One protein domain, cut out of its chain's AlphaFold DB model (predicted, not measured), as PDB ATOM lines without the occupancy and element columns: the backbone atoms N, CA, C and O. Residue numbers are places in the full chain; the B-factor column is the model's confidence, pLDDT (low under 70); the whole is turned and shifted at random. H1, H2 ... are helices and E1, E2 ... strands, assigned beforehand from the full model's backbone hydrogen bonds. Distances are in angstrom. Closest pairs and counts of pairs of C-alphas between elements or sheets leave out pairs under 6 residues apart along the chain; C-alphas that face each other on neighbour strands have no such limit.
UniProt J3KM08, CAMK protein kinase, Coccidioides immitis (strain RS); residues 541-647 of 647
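What this domain is: This is residues 541 to 647 of the 647 residues of the protein "CAMK protein kinase" of Coccidioides immitis (strain RS) (UniProt J3KM08). A small four-stranded sheet, curled like part of a barrel, has two helical hairpins packed on it: H4 and H5, of which H4 meets the sheet with residues 619 to 622, and H2 and H3, of which H2 starts beside E4 with residues 572 to 574. Short H1 leads into the sheet, residues 544 to 549 stick out before it, and a long loop, residues 601 to 613, links E3 to E4. The printed part has 107 residues, with named elements in the order H1 E1 E2 H2 H3 E3 E4 H4 H5, and its class is mixed, helices and strands. The sheet runs E1 E2 E4 E3, all antiparallel. The whole is compact, with a radius of gyration of the C-alphas of 13.7 A and spans of 37 by 33 by 29 A.

Where its parts are: After residues 541 to 553, with no named element, H1 spans residues 554 to 557, beginning at C-alpha 554 (-21.048, 19.674, 1.353). E1 is residues 558 to 560, 6.7 A long, and E2 is 568 to 571, 10.4 A. H2 is residues 572 to 578, 9.8 A, and H3 is 583 to 593, 15.6 A. E3 is residues 597 to 600, 10.1 A, and E4 is 614 to 617, 9.8 A. H4 is residues 619 to 629, 15.5 A, and H5 is 634 to 645, 16.4 A, ending at C-alpha 645 (-27.608, 28.674, 9.823).

How they stand to each other: The hairpin E1 and E2 has N 559 and O 569 within hydrogen-bond range at 2.8 A. E2 and E4 have N 570 and O 617 at 2.8 A. The hairpin E3 and E4 has N 616 and O 598 at 2.8 A. E2, H2, H3 and E3 form a split strand-helix-strand unit, in which the strands E2 and E3 run the same way in one sheet with E4 between them and the helices H2 and H3 between them along the chain; its crossover is right-handed. H4 is on the sheet at a height of 11.8 A, over E2 and E4. H4 and H5, a helical hairpin, touch at a shallow tilt of 14 degrees, opposite ways, closest at the C-alphas of Ile 623 and Gln 637, 5.9 A. H2 and H3, also a helical hairpin, touch at a steep tilt of 38 degrees, opposite ways, closest at the C-alphas of Cys 576 and Met 586, 7.1 A. H1 only grazes the sheet. H2, H3, H4 and H5 have every O i to N i+4 pair within hydrogen-bond range; H1 is too short for one.

The domain as a whole: The C-alphas of Arg 547 and Asn 563, the two farthest apart, are 40.3 A apart. The printed part has no cut, and the link E3 to E4 is long, with 13 residues. The mean pLDDT of the printed part is 75.5; residues 541 to 553, 601 to 612 and 646 to 647 are under 70.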
ATOM      1  N   ILE A 541     -18.816  23.001  -4.411       44.44
ATOM      2  CA  ILE A 541     -17.399  23.386  -4.454       44.44
ATOM      3  C   ILE A 541     -16.916  23.271  -5.903       44.44
ATOM      4  O   ILE A 541     -16.773  22.158  -6.415       44.44
ATOM      5  N   HIS A 542     -16.641  24.395  -6.562       43.72
ATOM      6  CA  HIS A 542     -15.869  24.402  -7.803       43.72
ATOM      7  C   HIS A 542     -14.376  24.324  -7.465       43.72
ATOM      8  O   HIS A 542     -13.783  25.277  -6.964       43.72
ATOM      9  N   THR A 543     -13.737  23.188  -7.747       40.94
ATOM     10  CA  THR A 543     -12.273  23.112  -7.775       40.94
ATOM     11  C   THR A 543     -11.782  23.847  -9.020       40.94
ATOM     12  O   THR A 543     -11.724  23.277 -10.109       40.94
ATOM     13  N   ALA A 544     -11.463  25.134  -8.880       37.56
ATOM     14  CA  ALA A 544     -10.751  25.872  -9.914       37.56
ATOM     15  C   ALA A 544      -9.386  25.195 -10.141       37.56
ATOM     16  O   ALA A 544      -8.495  25.294  -9.301       37.56
ATOM     17  N   GLY A 545      -9.254  24.452 -11.245       38.16
ATOM     18  CA  GLY A 545      -7.970  23.898 -11.691       38.16
ATOM     19  C   GLY A 545      -7.959  22.448 -12.180       38.16
ATOM     20  O   GLY A 545      -6.932  22.015 -12.688       38.16
ATOM     21  N   THR A 546      -9.054  21.688 -12.098       33.72
ATOM     22  CA  THR A 546      -9.089  20.307 -12.615       33.72
ATOM     23  C   THR A 546     -10.242  20.110 -13.591       33.72
ATOM     24  O   THR A 546     -11.418  20.177 -13.237       33.72
ATOM     25  N   ARG A 547      -9.909  19.835 -14.859       31.28
ATOM     26  CA  ARG A 547     -10.866  19.242 -15.798       31.28
ATOM     27  C   ARG A 547     -11.270  17.876 -15.240       31.28
ATOM     28  O   ARG A 547     -10.472  16.948 -15.254       31.28
ATOM     29  N   GLY A 548     -12.513  17.776 -14.772       34.16
ATOM     30  CA  GLY A 548     -13.202  16.503 -14.573       34.16
ATOM     31  C   GLY A 548     -13.251  15.968 -13.144       34.16
ATOM     32  O   GLY A 548     -12.854  14.836 -12.925       34.16
ATOM     33  N   LEU A 549     -13.818  16.711 -12.193       33.75
ATOM     34  CA  LEU A 549     -14.474  16.125 -11.015       33.75
ATOM     35  C   LEU A 549     -15.736  16.945 -10.716       33.75
ATOM     36  O   LEU A 549     -15.697  18.171 -10.683       33.75
ATOM     37  N   GLY A 550     -16.873  16.258 -10.609       43.47
ATOM     38  CA  GLY A 550     -18.193  16.870 -10.484       43.47
ATOM     39  C   GLY A 550     -18.389  17.692  -9.208       43.47
ATOM     40  O   GLY A 550     -17.639  17.594  -8.242       43.47
ATOM     41  N   VAL A 551     -19.458  18.482  -9.229       50.66
ATOM     42  CA  VAL A 551     -19.991  19.276  -8.119       50.66
ATOM     43  C   VAL A 551     -20.002  18.493  -6.792       50.66
ATOM     44  O   VAL A 551     -20.670  17.464  -6.676       50.66
ATOM     45  N   ILE A 552     -19.288  18.990  -5.775       57.84
ATOM     46  CA  ILE A 552     -19.241  18.383  -4.432       57.84
ATOM     47  C   ILE A 552     -20.369  18.952  -3.566       57.84
ATOM     48  O   ILE A 552     -20.391  20.154  -3.316       57.84
ATOM     49  N   GLN A 553     -21.250  18.089  -3.050       69.75
ATOM     50  CA  GLN A 553     -22.306  18.464  -2.102       69.75
ATOM     51  C   GLN A 553     -21.802  18.401  -0.648       69.75
ATOM     52  O   GLN A 553     -21.699  17.320  -0.063       69.75
ATOM     53  N   LEU A 554     -21.534  19.561  -0.036       76.62
ATOM     54  CA  LEU A 554     -21.048  19.674   1.353       76.62
ATOM     55  C   LEU A 554     -21.974  19.027   2.400       76.62
ATOM     56  O   LEU A 554     -21.495  18.513   3.410       76.62
ATOM     57  N   GLU A 555     -23.290  18.995   2.153       77.44
ATOM     58  CA  GLU A 555     -24.279  18.373   3.051       77.44
ATOM     59  C   GLU A 555     -23.971  16.890   3.325       77.44
ATOM     60  O   GLU A 555     -24.201  16.406   4.432       77.44
ATOM     61  N   MET A 556     -23.381  16.178   2.357       78.06
ATOM     62  CA  MET A 556     -23.012  14.765   2.509       78.06
ATOM     63  C   MET A 556     -21.844  14.538   3.474       78.06
ATOM     64  O   MET A 556     -21.587  13.404   3.878       78.06
ATOM     65  N   TRP A 557     -21.093  15.586   3.811       86.50
ATOM     66  CA  TRP A 557     -19.938  15.505   4.711       86.50
ATOM     67  C   TRP A 557     -20.276  15.941   6.133       86.50
ATOM     68  O   TRP A 557     -19.415  15.856   7.014       86.50
ATOM     69  N   VAL A 558     -21.515  16.380   6.364       85.62
ATOM     70  CA  VAL A 558     -22.033  16.712   7.686       85.62
ATOM     71  C   VAL A 558     -22.598  15.454   8.333       85.62
ATOM     72  O   VAL A 558     -23.493  14.794   7.804       85.62
ATOM     73  N   ASN A 559     -22.093  15.136   9.517       84.62
ATOM     74  CA  ASN A 559     -22.624  14.105  10.385       84.62
ATOM     75  C   ASN A 559     -23.394  14.743  11.547       84.62
ATOM     76  O   ASN A 559     -22.932  15.717  12.140       84.62
ATOM     77  N   HIS A 560     -24.549  14.168  11.884       85.06
ATOM     78  CA  HIS A 560     -25.338  14.556  13.050       85.06
ATOM     79  C   HIS A 560     -25.502  13.346  13.973       85.06
ATOM     80  O   HIS A 560     -26.185  12.385  13.619       85.06
ATOM     81  N   ASP A 561     -24.879  13.401  15.144       80.12
ATOM     82  CA  ASP A 561     -24.852  12.356  16.161       80.12
ATOM     83  C   ASP A 561     -24.952  13.003  17.550       80.12
ATOM     84  O   ASP A 561     -23.998  13.605  18.036       80.12
ATOM     85  N   ALA A 562     -26.121  12.888  18.189       81.62
ATOM     86  CA  ALA A 562     -26.399  13.510  19.487       81.62
ATOM     87  C   ALA A 562     -25.493  12.998  20.624       81.62
ATOM     88  O   ALA A 562     -25.355  13.674  21.638       81.62
ATOM     89  N   ASN A 563     -24.849  11.838  20.447       81.81
ATOM     90  CA  ASN A 563     -23.948  11.251  21.441       81.81
ATOM     91  C   ASN A 563     -22.493  11.722  21.293       81.81
ATOM     92  O   ASN A 563     -21.619  11.263  22.029       81.81
ATOM     93  N   LYS A 564     -22.202  12.585  20.316       82.62
ATOM     94  CA  LYS A 564     -20.858  13.108  20.062       82.62
ATOM     95  C   LYS A 564     -20.798  14.602  20.319       82.62
ATOM     96  O   LYS A 564     -21.789  15.308  20.189       82.62
ATOM     97  N   ASN A 565     -19.607  15.079  20.661       81.75
ATOM     98  CA  ASN A 565     -19.324  16.496  20.817       81.75
ATOM     99  C   ASN A 565     -18.231  16.902  19.812       81.75
ATOM    100  O   ASN A 565     -17.115  16.383  19.917       81.75
ATOM    101  N   PRO A 566     -18.521  17.760  18.816       84.56
ATOM    102  CA  PRO A 566     -19.804  18.419  18.548       84.56
ATOM    103  C   PRO A 566     -20.846  17.469  17.936       84.56
ATOM    104  O   PRO A 566     -20.505  16.589  17.145       84.56
ATOM    105  N   SER A 567     -22.125  17.650  18.278       82.44
ATOM    106  CA  SER A 567     -23.205  16.752  17.833       82.44
ATOM    107  C   SER A 567     -23.481  16.861  16.337       82.44
ATOM    108  O   SER A 567     -23.771  15.870  15.675       82.44
ATOM    109  N   ARG A 568     -23.310  18.056  15.770       87.75
ATOM    110  CA  ARG A 568     -23.312  18.307  14.330       87.75
ATOM    111  C   ARG A 568     -21.908  18.710  13.903       87.75
ATOM    112  O   ARG A 568     -21.390  19.732  14.343       87.75
ATOM    113  N   ALA A 569     -21.287  17.894  13.064       89.44
ATOM    114  CA  ALA A 569     -19.882  18.039  12.722       89.44
ATOM    115  C   ALA A 569     -19.642  17.757  11.240       89.44
ATOM    116  O   ALA A 569     -20.296  16.895  10.661       89.44
ATOM    117  N   ILE A 570     -18.685  18.444  10.624       91.62
ATOM    118  CA  ILE A 570     -18.313  18.258   9.219       91.62
ATOM    119  C   ILE A 570     -16.955  17.564   9.099       91.62
ATOM    120  O   ILE A 570     -16.059  17.771   9.919       91.62
ATOM    121  N   ASN A 571     -16.799  16.716   8.081       91.88
ATOM    122  CA  ASN A 571     -15.567  15.971   7.834       91.88
ATOM    123  C   ASN A 571     -14.446  16.892   7.315       91.88
ATOM    124  O   ASN A 571     -14.266  17.068   6.105       91.88
ATOM    125  N   LEU A 572     -13.648  17.445   8.232       91.44
ATOM    126  CA  LEU A 572     -12.527  18.328   7.900       91.44
ATOM    127  C   LEU A 572     -11.445  17.605   7.093       91.44
ATOM    128  O   LEU A 572     -10.784  18.222   6.263       91.44
ATOM    129  N   THR A 573     -11.287  16.289   7.269       89.50
ATOM    130  CA  THR A 573     -10.330  15.497   6.477       89.50
ATOM    131  C   THR A 573     -10.677  15.504   4.989       89.50
ATOM    132  O   THR A 573      -9.776  15.574   4.156       89.50
ATOM    133  N   LYS A 574     -11.968  15.461   4.641       85.19
ATOM    134  CA  LYS A 574     -12.433  15.537   3.249       85.19
ATOM    135  C   LYS A 574     -12.289  16.938   2.666       85.19
ATOM    136  O   LYS A 574     -11.851  17.054   1.526       85.19
ATOM    137  N   ILE A 575     -12.561  17.973   3.462       85.31
ATOM    138  CA  ILE A 575     -12.314  19.369   3.074       85.31
ATOM    139  C   ILE A 575     -10.819  19.591   2.808       85.31
ATOM    140  O   ILE A 575     -10.455  20.095   1.751       85.31
ATOM    141  N   CYS A 576      -9.944  19.144   3.713       85.50
ATOM    142  CA  CYS A 576      -8.496  19.246   3.533       85.50
ATOM    143  C   CYS A 576      -8.026  18.500   2.282       85.50
ATOM    144  O   CYS A 576      -7.233  19.037   1.521       85.50
ATOM    145  N   TRP A 577      -8.551  17.297   2.033       79.38
ATOM    146  CA  TRP A 577      -8.236  16.537   0.823       79.38
ATOM    147  C   TRP A 577      -8.671  17.268  -0.456       79.38
ATOM    148  O   TRP A 577      -7.868  17.399  -1.375       79.38
ATOM    149  N   ALA A 578      -9.898  17.798  -0.497       77.38
ATOM    150  CA  ALA A 578     -10.415  18.531  -1.654       77.38
ATOM    151  C   ALA A 578      -9.633  19.825  -1.940       77.38
ATOM    152  O   ALA A 578      -9.491  20.220  -3.093       77.38
ATOM    153  N   LEU A 579      -9.096  20.461  -0.896       80.12
ATOM    154  CA  LEU A 579      -8.298  21.685  -0.994       80.12
ATOM    155  C   LEU A 579      -6.782  21.437  -1.039       80.12
ATOM    156  O   LEU A 579      -6.017  22.399  -0.980       80.12
ATOM    157  N   GLN A 580      -6.354  20.172  -1.154       77.19
ATOM    158  CA  GLN A 580      -4.950  19.745  -1.214       77.19
ATOM    159  C   GLN A 580      -4.101  20.124   0.019       77.19
ATOM    160  O   GLN A 580      -2.885  20.287  -0.067       77.19
ATOM    161  N   PHE A 581      -4.714  20.218   1.201       79.88
ATOM    162  CA  PHE A 581      -3.993  20.371   2.465       79.88
ATOM    163  C   PHE A 581      -3.421  19.042   2.965       79.88
ATOM    164  O   PHE A 581      -4.105  18.014   2.988       79.88
ATOM    165  N   SER A 582      -2.173  19.071   3.447       80.12
ATOM    166  CA  SER A 582      -1.579  17.916   4.122       80.12
ATOM    167  C   SER A 582      -2.295  17.629   5.449       80.12
ATOM    168  O   SER A 582      -2.850  18.518   6.105       80.12
ATOM    169  N   ARG A 583      -2.258  16.365   5.891       79.06
ATOM    170  CA  ARG A 583      -2.831  15.968   7.191       79.06
ATOM    171  C   ARG A 583      -2.154  16.681   8.362       79.06
ATOM    172  O   ARG A 583      -2.793  16.851   9.398       79.06
ATOM    173  N   ASP A 584      -0.907  17.108   8.197       81.94
ATOM    174  CA  ASP A 584      -0.151  17.798   9.237       81.94
ATOM    175  C   ASP A 584      -0.619  19.241   9.419       81.94
ATOM    176  O   ASP A 584      -0.719  19.690  10.558       81.94
ATOM    177  N   VAL A 585      -1.032  19.931   8.346       84.75
ATOM    178  CA  VAL A 585      -1.681  21.253   8.447       84.75
ATOM    179  C   VAL A 585      -2.980  21.148   9.246       84.75
ATOM    180  O   VAL A 585      -3.190  21.905  10.192       84.75
ATOM    181  N   MET A 586      -3.817  20.152   8.934       89.38
ATOM    182  CA  MET A 586      -5.062  19.898   9.667       89.38
ATOM    183  C   MET A 586      -4.800  19.566  11.145       89.38
ATOM    184  O   MET A 586      -5.446  20.119  12.031       89.38
ATOM    185  N   ARG A 587      -3.842  18.673  11.433       85.19
ATOM    186  CA  ARG A 587      -3.488  18.280  12.809       85.19
ATOM    187  C   ARG A 587      -2.895  19.438  13.605       85.19
ATOM    188  O   ARG A 587      -3.266  19.617  14.761       85.19
ATOM    189  N   SER A 588      -2.005  20.215  12.991       86.56
ATOM    190  CA  SER A 588      -1.396  21.401  13.596       86.56
ATOM    191  C   SER A 588      -2.462  22.439  13.943       86.56
ATOM    192  O   SER A 588      -2.512  22.917  15.076       86.56
ATOM    193  N   TYR A 589      -3.394  22.695  13.019       91.12
ATOM    194  CA  TYR A 589      -4.520  23.588  13.263       91.12
ATOM    195  C   TYR A 589      -5.382  23.128  14.443       91.12
ATOM    196  O   TYR A 589      -5.538  23.890  15.396       91.12
ATOM    197  N   LEU A 590      -5.866  21.880  14.429       89.31
ATOM    198  CA  LEU A 590      -6.729  21.353  15.495       89.31
ATOM    199  C   LEU A 590      -6.026  21.315  16.858       89.31
ATOM    200  O   LEU A 590      -6.647  21.574  17.886       89.31
ATOM    201  N   LYS A 591      -4.715  21.045  16.872       85.69
ATOM    202  CA  LYS A 591      -3.899  21.116  18.091       85.69
ATOM    203  C   LYS A 591      -3.764  22.557  18.597       85.69
ATOM    204  O   LYS A 591      -3.759  22.766  19.807       85.69
ATOM    205  N   SER A 592      -3.669  23.537  17.693       82.81
ATOM    206  CA  SER A 592      -3.517  24.958  18.040       82.81
ATOM    207  C   SER A 592      -4.803  25.611  18.550       82.81
ATOM    208  O   SER A 592      -4.734  26.474  19.418       82.81
ATOM    209  N   THR A 593      -5.970  25.198  18.047       80.56
ATOM    210  CA  THR A 593      -7.258  25.808  18.408       80.56
ATOM    211  C   THR A 593      -7.917  25.161  19.626       80.56
ATOM    212  O   THR A 593      -8.837  25.745  20.185       80.56
ATOM    213  N   LYS A 594      -7.448  23.977  20.059       78.50
ATOM    214  CA  LYS A 594      -8.060  23.158  21.131       78.50
ATOM    215  C   LYS A 594      -9.550  22.859  20.903       78.50
ATOM    216  O   LYS A 594     -10.274  22.542  21.843       78.50
ATOM    217  N   GLU A 595      -9.996  22.942  19.655       79.88
ATOM    218  CA  GLU A 595     -11.379  22.692  19.268       79.88
ATOM    219  C   GLU A 595     -11.746  21.223  19.474       79.88
ATOM    220  O   GLU A 595     -10.947  20.318  19.217       79.88
ATOM    221  N   THR A 596     -12.976  20.969  19.912       82.62
ATOM    222  CA  THR A 596     -13.474  19.602  20.076       82.62
ATOM    223  C   THR A 596     -13.694  18.953  18.714       82.62
ATOM    224  O   THR A 596     -14.372  19.506  17.845       82.62
ATOM    225  N   PHE A 597     -13.150  17.756  18.533       89.38
ATOM    226  CA  PHE A 597     -13.333  16.950  17.334       89.38
ATOM    227  C   PHE A 597     -13.415  15.473  17.702       89.38
ATOM    228  O   PHE A 597     -12.908  15.045  18.739       89.38
ATOM    229  N   TYR A 598     -13.997  14.670  16.818       86.88
ATOM    230  CA  TYR A 598     -13.955  13.216  16.942       86.88
ATOM    231  C   TYR A 598     -13.515  12.569  15.638       86.88
ATOM    232  O   TYR A 598     -13.692  13.106  14.543       86.88
ATOM    233  N   VAL A 599     -12.926  11.385  15.758       84.19
ATOM    234  CA  VAL A 599     -12.471  10.598  14.614       84.19
ATOM    235  C   VAL A 599     -13.409   9.416  14.442       84.19
ATOM    236  O   VAL A 599     -13.664   8.681  15.390       84.19
ATOM    237  N   MET A 600     -13.910   9.220  13.224       79.25
ATOM    238  CA  MET A 600     -14.700   8.037  12.879       79.25
ATOM    239  C   MET A 600     -13.774   6.943  12.324       79.25
ATOM    240  O   MET A 600     -13.278   7.108  11.203       79.25
ATOM    241  N   PRO A 601     -13.505   5.846  13.065       63.09
ATOM    242  CA  PRO A 601     -12.767   4.694  12.548       63.09
ATOM    243  C   PRO A 601     -13.633   3.923  11.539       63.09
ATOM    244  O   PRO A 601     -14.849   3.831  11.687       63.09
ATOM    245  N   GLY A 602     -13.027   3.410  10.466       53.91
ATOM    246  CA  GLY A 602     -13.764   2.739   9.393       53.91
ATOM    247  C   GLY A 602     -14.359   1.401   9.840       53.91
ATOM    248  O   GLY A 602     -13.626   0.524  10.278       53.91
ATOM    249  N   GLY A 603     -15.672   1.239   9.679       47.84
ATOM    250  CA  GLY A 603     -16.392  -0.019   9.874       47.84
ATOM    251  C   GLY A 603     -17.839   0.127   9.405       47.84
ATOM    252  O   GLY A 603     -18.475   1.144   9.676       47.84
ATOM    253  N   ARG A 604     -18.352  -0.855   8.651       44.84
ATOM    254  CA  ARG A 604     -19.753  -0.878   8.199       44.84
ATOM    255  C   ARG A 604     -20.667  -0.840   9.426       44.84
ATOM    256  O   ARG A 604     -20.632  -1.766  10.229       44.84
ATOM    257  N   ARG A 605     -21.532   0.168   9.539       42.38
ATOM    258  CA  ARG A 605     -22.793   0.006  10.269       42.38
ATOM    259  C   ARG A 605     -23.886  -0.245   9.245       42.38
ATOM    260  O   ARG A 605     -24.113   0.570   8.356       42.38
ATOM    261  N   HIS A 606     -24.497  -1.421   9.342       37.00
ATOM    262  CA  HIS A 606     -25.740  -1.737   8.655       37.00
ATOM    263  C   HIS A 606     -26.804  -0.716   9.069       37.00
ATOM    264  O   HIS A 606     -26.979  -0.473  10.259       37.00
ATOM    265  N   GLY A 607     -27.516  -0.149   8.097       50.62
ATOM    266  CA  GLY A 607     -28.820   0.467   8.343       50.62
ATOM    267  C   GLY A 607     -28.955   1.941   7.986       50.62
ATOM    268  O   GLY A 607     -29.890   2.263   7.268       50.62
ATOM    269  N   GLU A 608     -28.072   2.850   8.415       48.47
ATOM    270  CA  GLU A 608     -28.346   4.294   8.265       48.47
ATOM    271  C   GLU A 608     -27.084   5.157   8.049       48.47
ATOM    272  O   GLU A 608     -26.131   5.089   8.820       48.47
ATOM    273  N   LYS A 609     -27.142   5.995   6.994       54.25
ATOM    274  CA  LYS A 609     -26.222   7.068   6.531       54.25
ATOM    275  C   LYS A 609     -24.747   6.692   6.267       54.25
ATOM    276  O   LYS A 609     -24.027   6.188   7.120       54.25
ATOM    277  N   HIS A 610     -24.256   7.041   5.070       56.59
ATOM    278  CA  HIS A 610     -22.846   6.935   4.663       56.59
ATOM    279  C   HIS A 610     -21.944   7.883   5.475       56.59
ATOM    280  O   HIS A 610     -21.565   8.951   5.002       56.59
ATOM    281  N   ILE A 611     -21.582   7.510   6.702       61.75
ATOM    282  CA  ILE A 611     -20.623   8.286   7.496       61.75
ATOM    283  C   ILE A 611     -19.210   7.971   6.998       61.75
ATOM    284  O   ILE A 611     -18.709   6.853   7.127       61.75
ATOM    285  N   LEU A 612     -18.558   8.969   6.405       66.88
ATOM    286  CA  LEU A 612     -17.211   8.841   5.849       66.88
ATOM    287  C   LEU A 612     -16.163   8.754   6.968       66.88
ATOM    288  O   LEU A 612     -16.255   9.470   7.963       66.88
ATOM    289  N   ARG A 613     -15.122   7.933   6.791       81.12
ATOM    290  CA  ARG A 613     -13.951   7.916   7.688       81.12
ATOM    291  C   ARG A 613     -13.269   9.291   7.674       81.12
ATOM    292  O   ARG A 613     -13.088   9.877   6.606       81.12
ATOM    293  N   GLY A 614     -12.865   9.790   8.839       86.94
ATOM    294  CA  GLY A 614     -12.156  11.068   8.945       86.94
ATOM    295  C   GLY A 614     -12.323  11.750  10.297       86.94
ATOM    296  O   GLY A 614     -12.987  11.226  11.194       86.94
ATOM    297  N   THR A 615     -11.695  12.916  10.415       91.25
ATOM    298  CA  THR A 615     -11.820  13.824  11.555       91.25
ATOM    299  C   THR A 615     -12.993  14.768  11.327       91.25
ATOM    300  O   THR A 615     -13.031  15.477  10.320       91.25
ATOM    301  N   TYR A 616     -13.935  14.766  12.264       92.75
ATOM    302  CA  TYR A 616     -15.133  15.594  12.256       92.75
ATOM    303  C   TYR A 616     -15.009  16.717  13.278       92.75
ATOM    304  O   TYR A 616     -14.681  16.463  14.436       92.75
ATOM    305  N   VAL A 617     -15.287  17.940  12.837       93.44
ATOM    306  CA  VAL A 617     -15.145  19.182  13.616       93.44
ATOM    307  C   VAL A 617     -16.436  19.992  13.544       93.44
ATOM    308  O   VAL A 617     -17.260  19.745  12.662       93.44
ATOM    309  N   SER A 618     -16.627  20.967  14.431       92.94
ATOM    310  CA  SER A 618     -17.765  21.891  14.329       92.94
ATOM    311  C   SER A 618     -17.700  22.685  13.014       92.94
ATOM    312  O   SER A 618     -16.616  22.958  12.494       92.94
ATOM    313  N   LEU A 619     -18.854  23.056  12.453       91.19
ATOM    314  CA  LEU A 619     -18.901  23.942  11.282       91.19
ATOM    315  C   LEU A 619     -18.120  25.255  11.510       91.19
ATOM    316  O   LEU A 619     -17.290  25.565  10.653       91.19
ATOM    317  N   PRO A 620     -18.243  25.945  12.664       92.44
ATOM    318  CA  PRO A 620     -17.429  27.130  12.940       92.44
ATOM    319  C   PRO A 620     -15.919  26.843  12.936       92.44
ATOM    320  O   PRO A 620     -15.147  27.624  12.378       92.44
ATOM    321  N   CYS A 621     -15.479  25.689  13.451       92.75
ATOM    322  CA  CYS A 621     -14.071  25.281  13.389       92.75
ATOM    323  C   CYS A 621     -13.587  25.074  11.941       92.75
ATOM    324  O   CYS A 621     -12.470  25.479  11.601       92.75
ATOM    325  N   ALA A 622     -14.425  24.500  11.070       91.81
ATOM    326  CA  ALA A 622     -14.121  24.359   9.646       91.81
ATOM    327  C   ALA A 622     -14.110  25.713   8.908       91.81
ATOM    328  O   ALA A 622     -13.216  25.946   8.096       91.81
ATOM    329  N   ILE A 623     -15.037  26.627   9.213       92.00
ATOM    330  CA  ILE A 623     -15.066  27.987   8.643       92.00
ATOM    331  C   ILE A 623     -13.797  28.751   9.034       92.00
ATOM    332  O   ILE A 623     -13.127  29.322   8.172       92.00
ATOM    333  N   ALA A 624     -13.423  28.710  10.315       92.25
ATOM    334  CA  ALA A 624     -12.202  29.333  10.815       92.25
ATOM    335  C   ALA A 624     -10.937  28.734  10.172       92.25
ATOM    336  O   ALA A 624      -9.995  29.467   9.863       92.25
ATOM    337  N   PHE A 625     -10.935  27.426   9.880       93.62
ATOM    338  CA  PHE A 625      -9.842  26.772   9.158       93.62
ATOM    339  C   PHE A 625      -9.691  27.340   7.742       93.62
ATOM    340  O   PHE A 625      -8.591  27.723   7.344       93.62
ATOM    341  N   ILE A 626     -10.794  27.453   6.995       90.75
ATOM    342  CA  ILE A 626     -10.774  28.015   5.639       90.75
ATOM    343  C   ILE A 626     -10.378  29.492   5.657       90.75
ATOM    344  O   ILE A 626      -9.502  29.880   4.891       90.75
ATOM    345  N   LYS A 627     -10.927  30.296   6.577       90.38
ATOM    346  CA  LYS A 627     -10.551  31.713   6.737       90.38
ATOM    347  C   LYS A 627      -9.055  31.891   7.004       90.38
ATOM    348  O   LYS A 627      -8.456  32.840   6.510       90.38
ATOM    349  N   ARG A 628      -8.441  30.969   7.754       90.44
ATOM    350  CA  ARG A 628      -7.016  31.025   8.102       90.44
ATOM    351  C   ARG A 628      -6.088  30.619   6.958       90.44
ATOM    352  O   ARG A 628      -5.037  31.232   6.812       90.44
ATOM    353  N   TYR A 629      -6.432  29.580   6.195       86.94
ATOM    354  CA  TYR A 629      -5.509  28.988   5.213       86.94
ATOM    355  C   TYR A 629      -5.880  29.230   3.741       86.94
ATOM    356  O   TYR A 629      -5.012  29.062   2.889       86.94
ATOM    357  N   ARG A 630      -7.134  29.588   3.430       81.25
ATOM    358  CA  ARG A 630      -7.636  29.947   2.082       81.25
ATOM    359  C   ARG A 630      -8.673  31.085   2.163       81.25
ATOM    360  O   ARG A 630      -9.845  30.874   1.821       81.25
ATOM    361  N   PRO A 631      -8.296  32.283   2.649       83.88
ATOM    362  CA  PRO A 631      -9.225  33.409   2.788       83.88
ATOM    363  C   PRO A 631      -9.890  33.821   1.463       83.88
ATOM    364  O   PRO A 631     -10.988  34.378   1.477       83.88
ATOM    365  N   GLU A 632      -9.266  33.517   0.323       75.62
ATOM    366  CA  GLU A 632      -9.780  33.784  -1.020       75.62
ATOM    367  C   GLU A 632     -11.021  32.952  -1.394       75.62
ATOM    368  O   GLU A 632     -11.794  33.363  -2.258       75.62
ATOM    369  N   LEU A 633     -11.275  31.823  -0.717       80.25
ATOM    370  CA  LEU A 633     -12.426  30.947  -0.980       80.25
ATOM    371  C   LEU A 633     -13.707  31.445  -0.288       80.25
ATOM    372  O   LEU A 633     -14.310  30.735   0.520       80.25
ATOM    373  N   LYS A 634     -14.125  32.677  -0.597       77.31
ATOM    374  CA  LYS A 634     -15.292  33.335   0.025       77.31
ATOM    375  C   LYS A 634     -16.610  32.593  -0.214       77.31
ATOM    376  O   LYS A 634     -17.454  32.566   0.672       77.31
ATOM    377  N   GLU A 635     -16.766  31.964  -1.377       75.06
ATOM    378  CA  GLU A 635     -17.960  31.180  -1.718       75.06
ATOM    379  C   GLU A 635     -18.099  29.952  -0.802       75.06
ATOM    380  O   GLU A 635     -19.114  29.797  -0.133       75.06
ATOM    381  N   LEU A 636     -17.025  29.170  -0.634       80.88
ATOM    382  CA  LEU A 636     -16.991  28.026   0.283       80.88
ATOM    383  C   LEU A 636     -17.215  28.432   1.751       80.88
ATOM    384  O   LEU A 636     -17.841  27.693   2.510       80.88
ATOM    385  N   GLN A 637     -16.695  29.590   2.167       81.56
ATOM    386  CA  GLN A 637     -16.949  30.125   3.510       81.56
ATOM    387  C   GLN A 637     -18.440  30.431   3.699       81.56
ATOM    388  O   GLN A 637     -19.029  29.944   4.663       81.56
ATOM    389  N   GLY A 638     -19.059  31.135   2.745       79.50
ATOM    390  CA  GLY A 638     -20.497  31.416   2.761       79.50
ATOM    391  C   GLY A 638     -21.361  30.152   2.701       79.50
ATOM    392  O   GLY A 638     -22.433  30.096   3.297       79.50
ATOM    393  N   ASP A 639     -20.896  29.094   2.036       81.62
ATOM    394  CA  ASP A 639     -21.593  27.803   1.990       81.62
ATOM    395  C   ASP A 639     -21.602  27.099   3.340       81.62
ATOM    396  O   ASP A 639     -22.625  26.549   3.753       81.62
ATOM    397  N   LEU A 640     -20.463  27.114   4.029       84.00
ATOM    398  CA  LEU A 640     -20.338  26.553   5.367       84.00
ATOM    399  C   LEU A 640     -21.146  27.367   6.389       84.00
ATOM    400  O   LEU A 640     -21.799  26.758   7.234       84.00
ATOM    401  N   GLU A 641     -21.177  28.697   6.264       85.12
ATOM    402  CA  GLU A 641     -22.008  29.594   7.087       85.12
ATOM    403  C   GLU A 641     -23.509  29.318   6.865       85.12
ATOM    404  O   GLU A 641     -24.253  29.091   7.816       85.12
ATOM    405  N   ARG A 642     -23.958  29.161   5.611       82.50
ATOM    406  CA  ARG A 642     -25.348  28.754   5.303       82.50
ATOM    407  C   ARG A 642     -25.705  27.364   5.825       82.50
ATOM    408  O   ARG A 642     -26.866  27.083   6.131       82.50
ATOM    409  N   LEU A 643     -24.739  26.447   5.872       81.88
ATOM    410  CA  LEU A 643     -24.951  25.130   6.473       81.88
ATOM    411  C   LEU A 643     -25.077  25.226   7.990       81.88
ATOM    412  O   LEU A 643     -25.863  24.468   8.562       81.88
ATOM    413  N   GLU A 644     -24.345  26.138   8.620       80.31
ATOM    414  CA  GLU A 644     -24.454  26.429  10.045       80.31
ATOM    415  C   GLU A 644     -25.840  26.997  10.371       80.31
ATOM    416  O   GLU A 644     -26.527  26.410  11.199       80.31
ATOM    417  N   GLU A 645     -26.311  27.999   9.622       76.19
ATOM    418  CA  GLU A 645     -27.608  28.674   9.823       76.19
ATOM    419  C   GLU A 645     -28.848  27.774   9.670       76.19
ATOM    420  O   GLU A 645     -29.892  28.062  10.251       76.19
ATOM    421  N   LYS A 646     -28.766  26.655   8.936       66.12
ATOM    422  CA  LYS A 646     -29.855  25.654   8.819       66.12
ATOM    423  C   LYS A 646     -30.083  24.829  10.114       66.12
ATOM    424  O   LYS A 646     -30.491  23.667  10.017       66.12
ATOM    425  N   GLN A 647     -29.720  25.360  11.283       54.94
ATOM    426  CA  GLN A 647     -29.771  24.686  12.586       54.94
ATOM    427  C   GLN A 647     -31.188  24.570  13.149       54.94
ATOM    428  O   GLN A 647     -31.984  25.516  12.969       54.94
TER     429      GLN A 647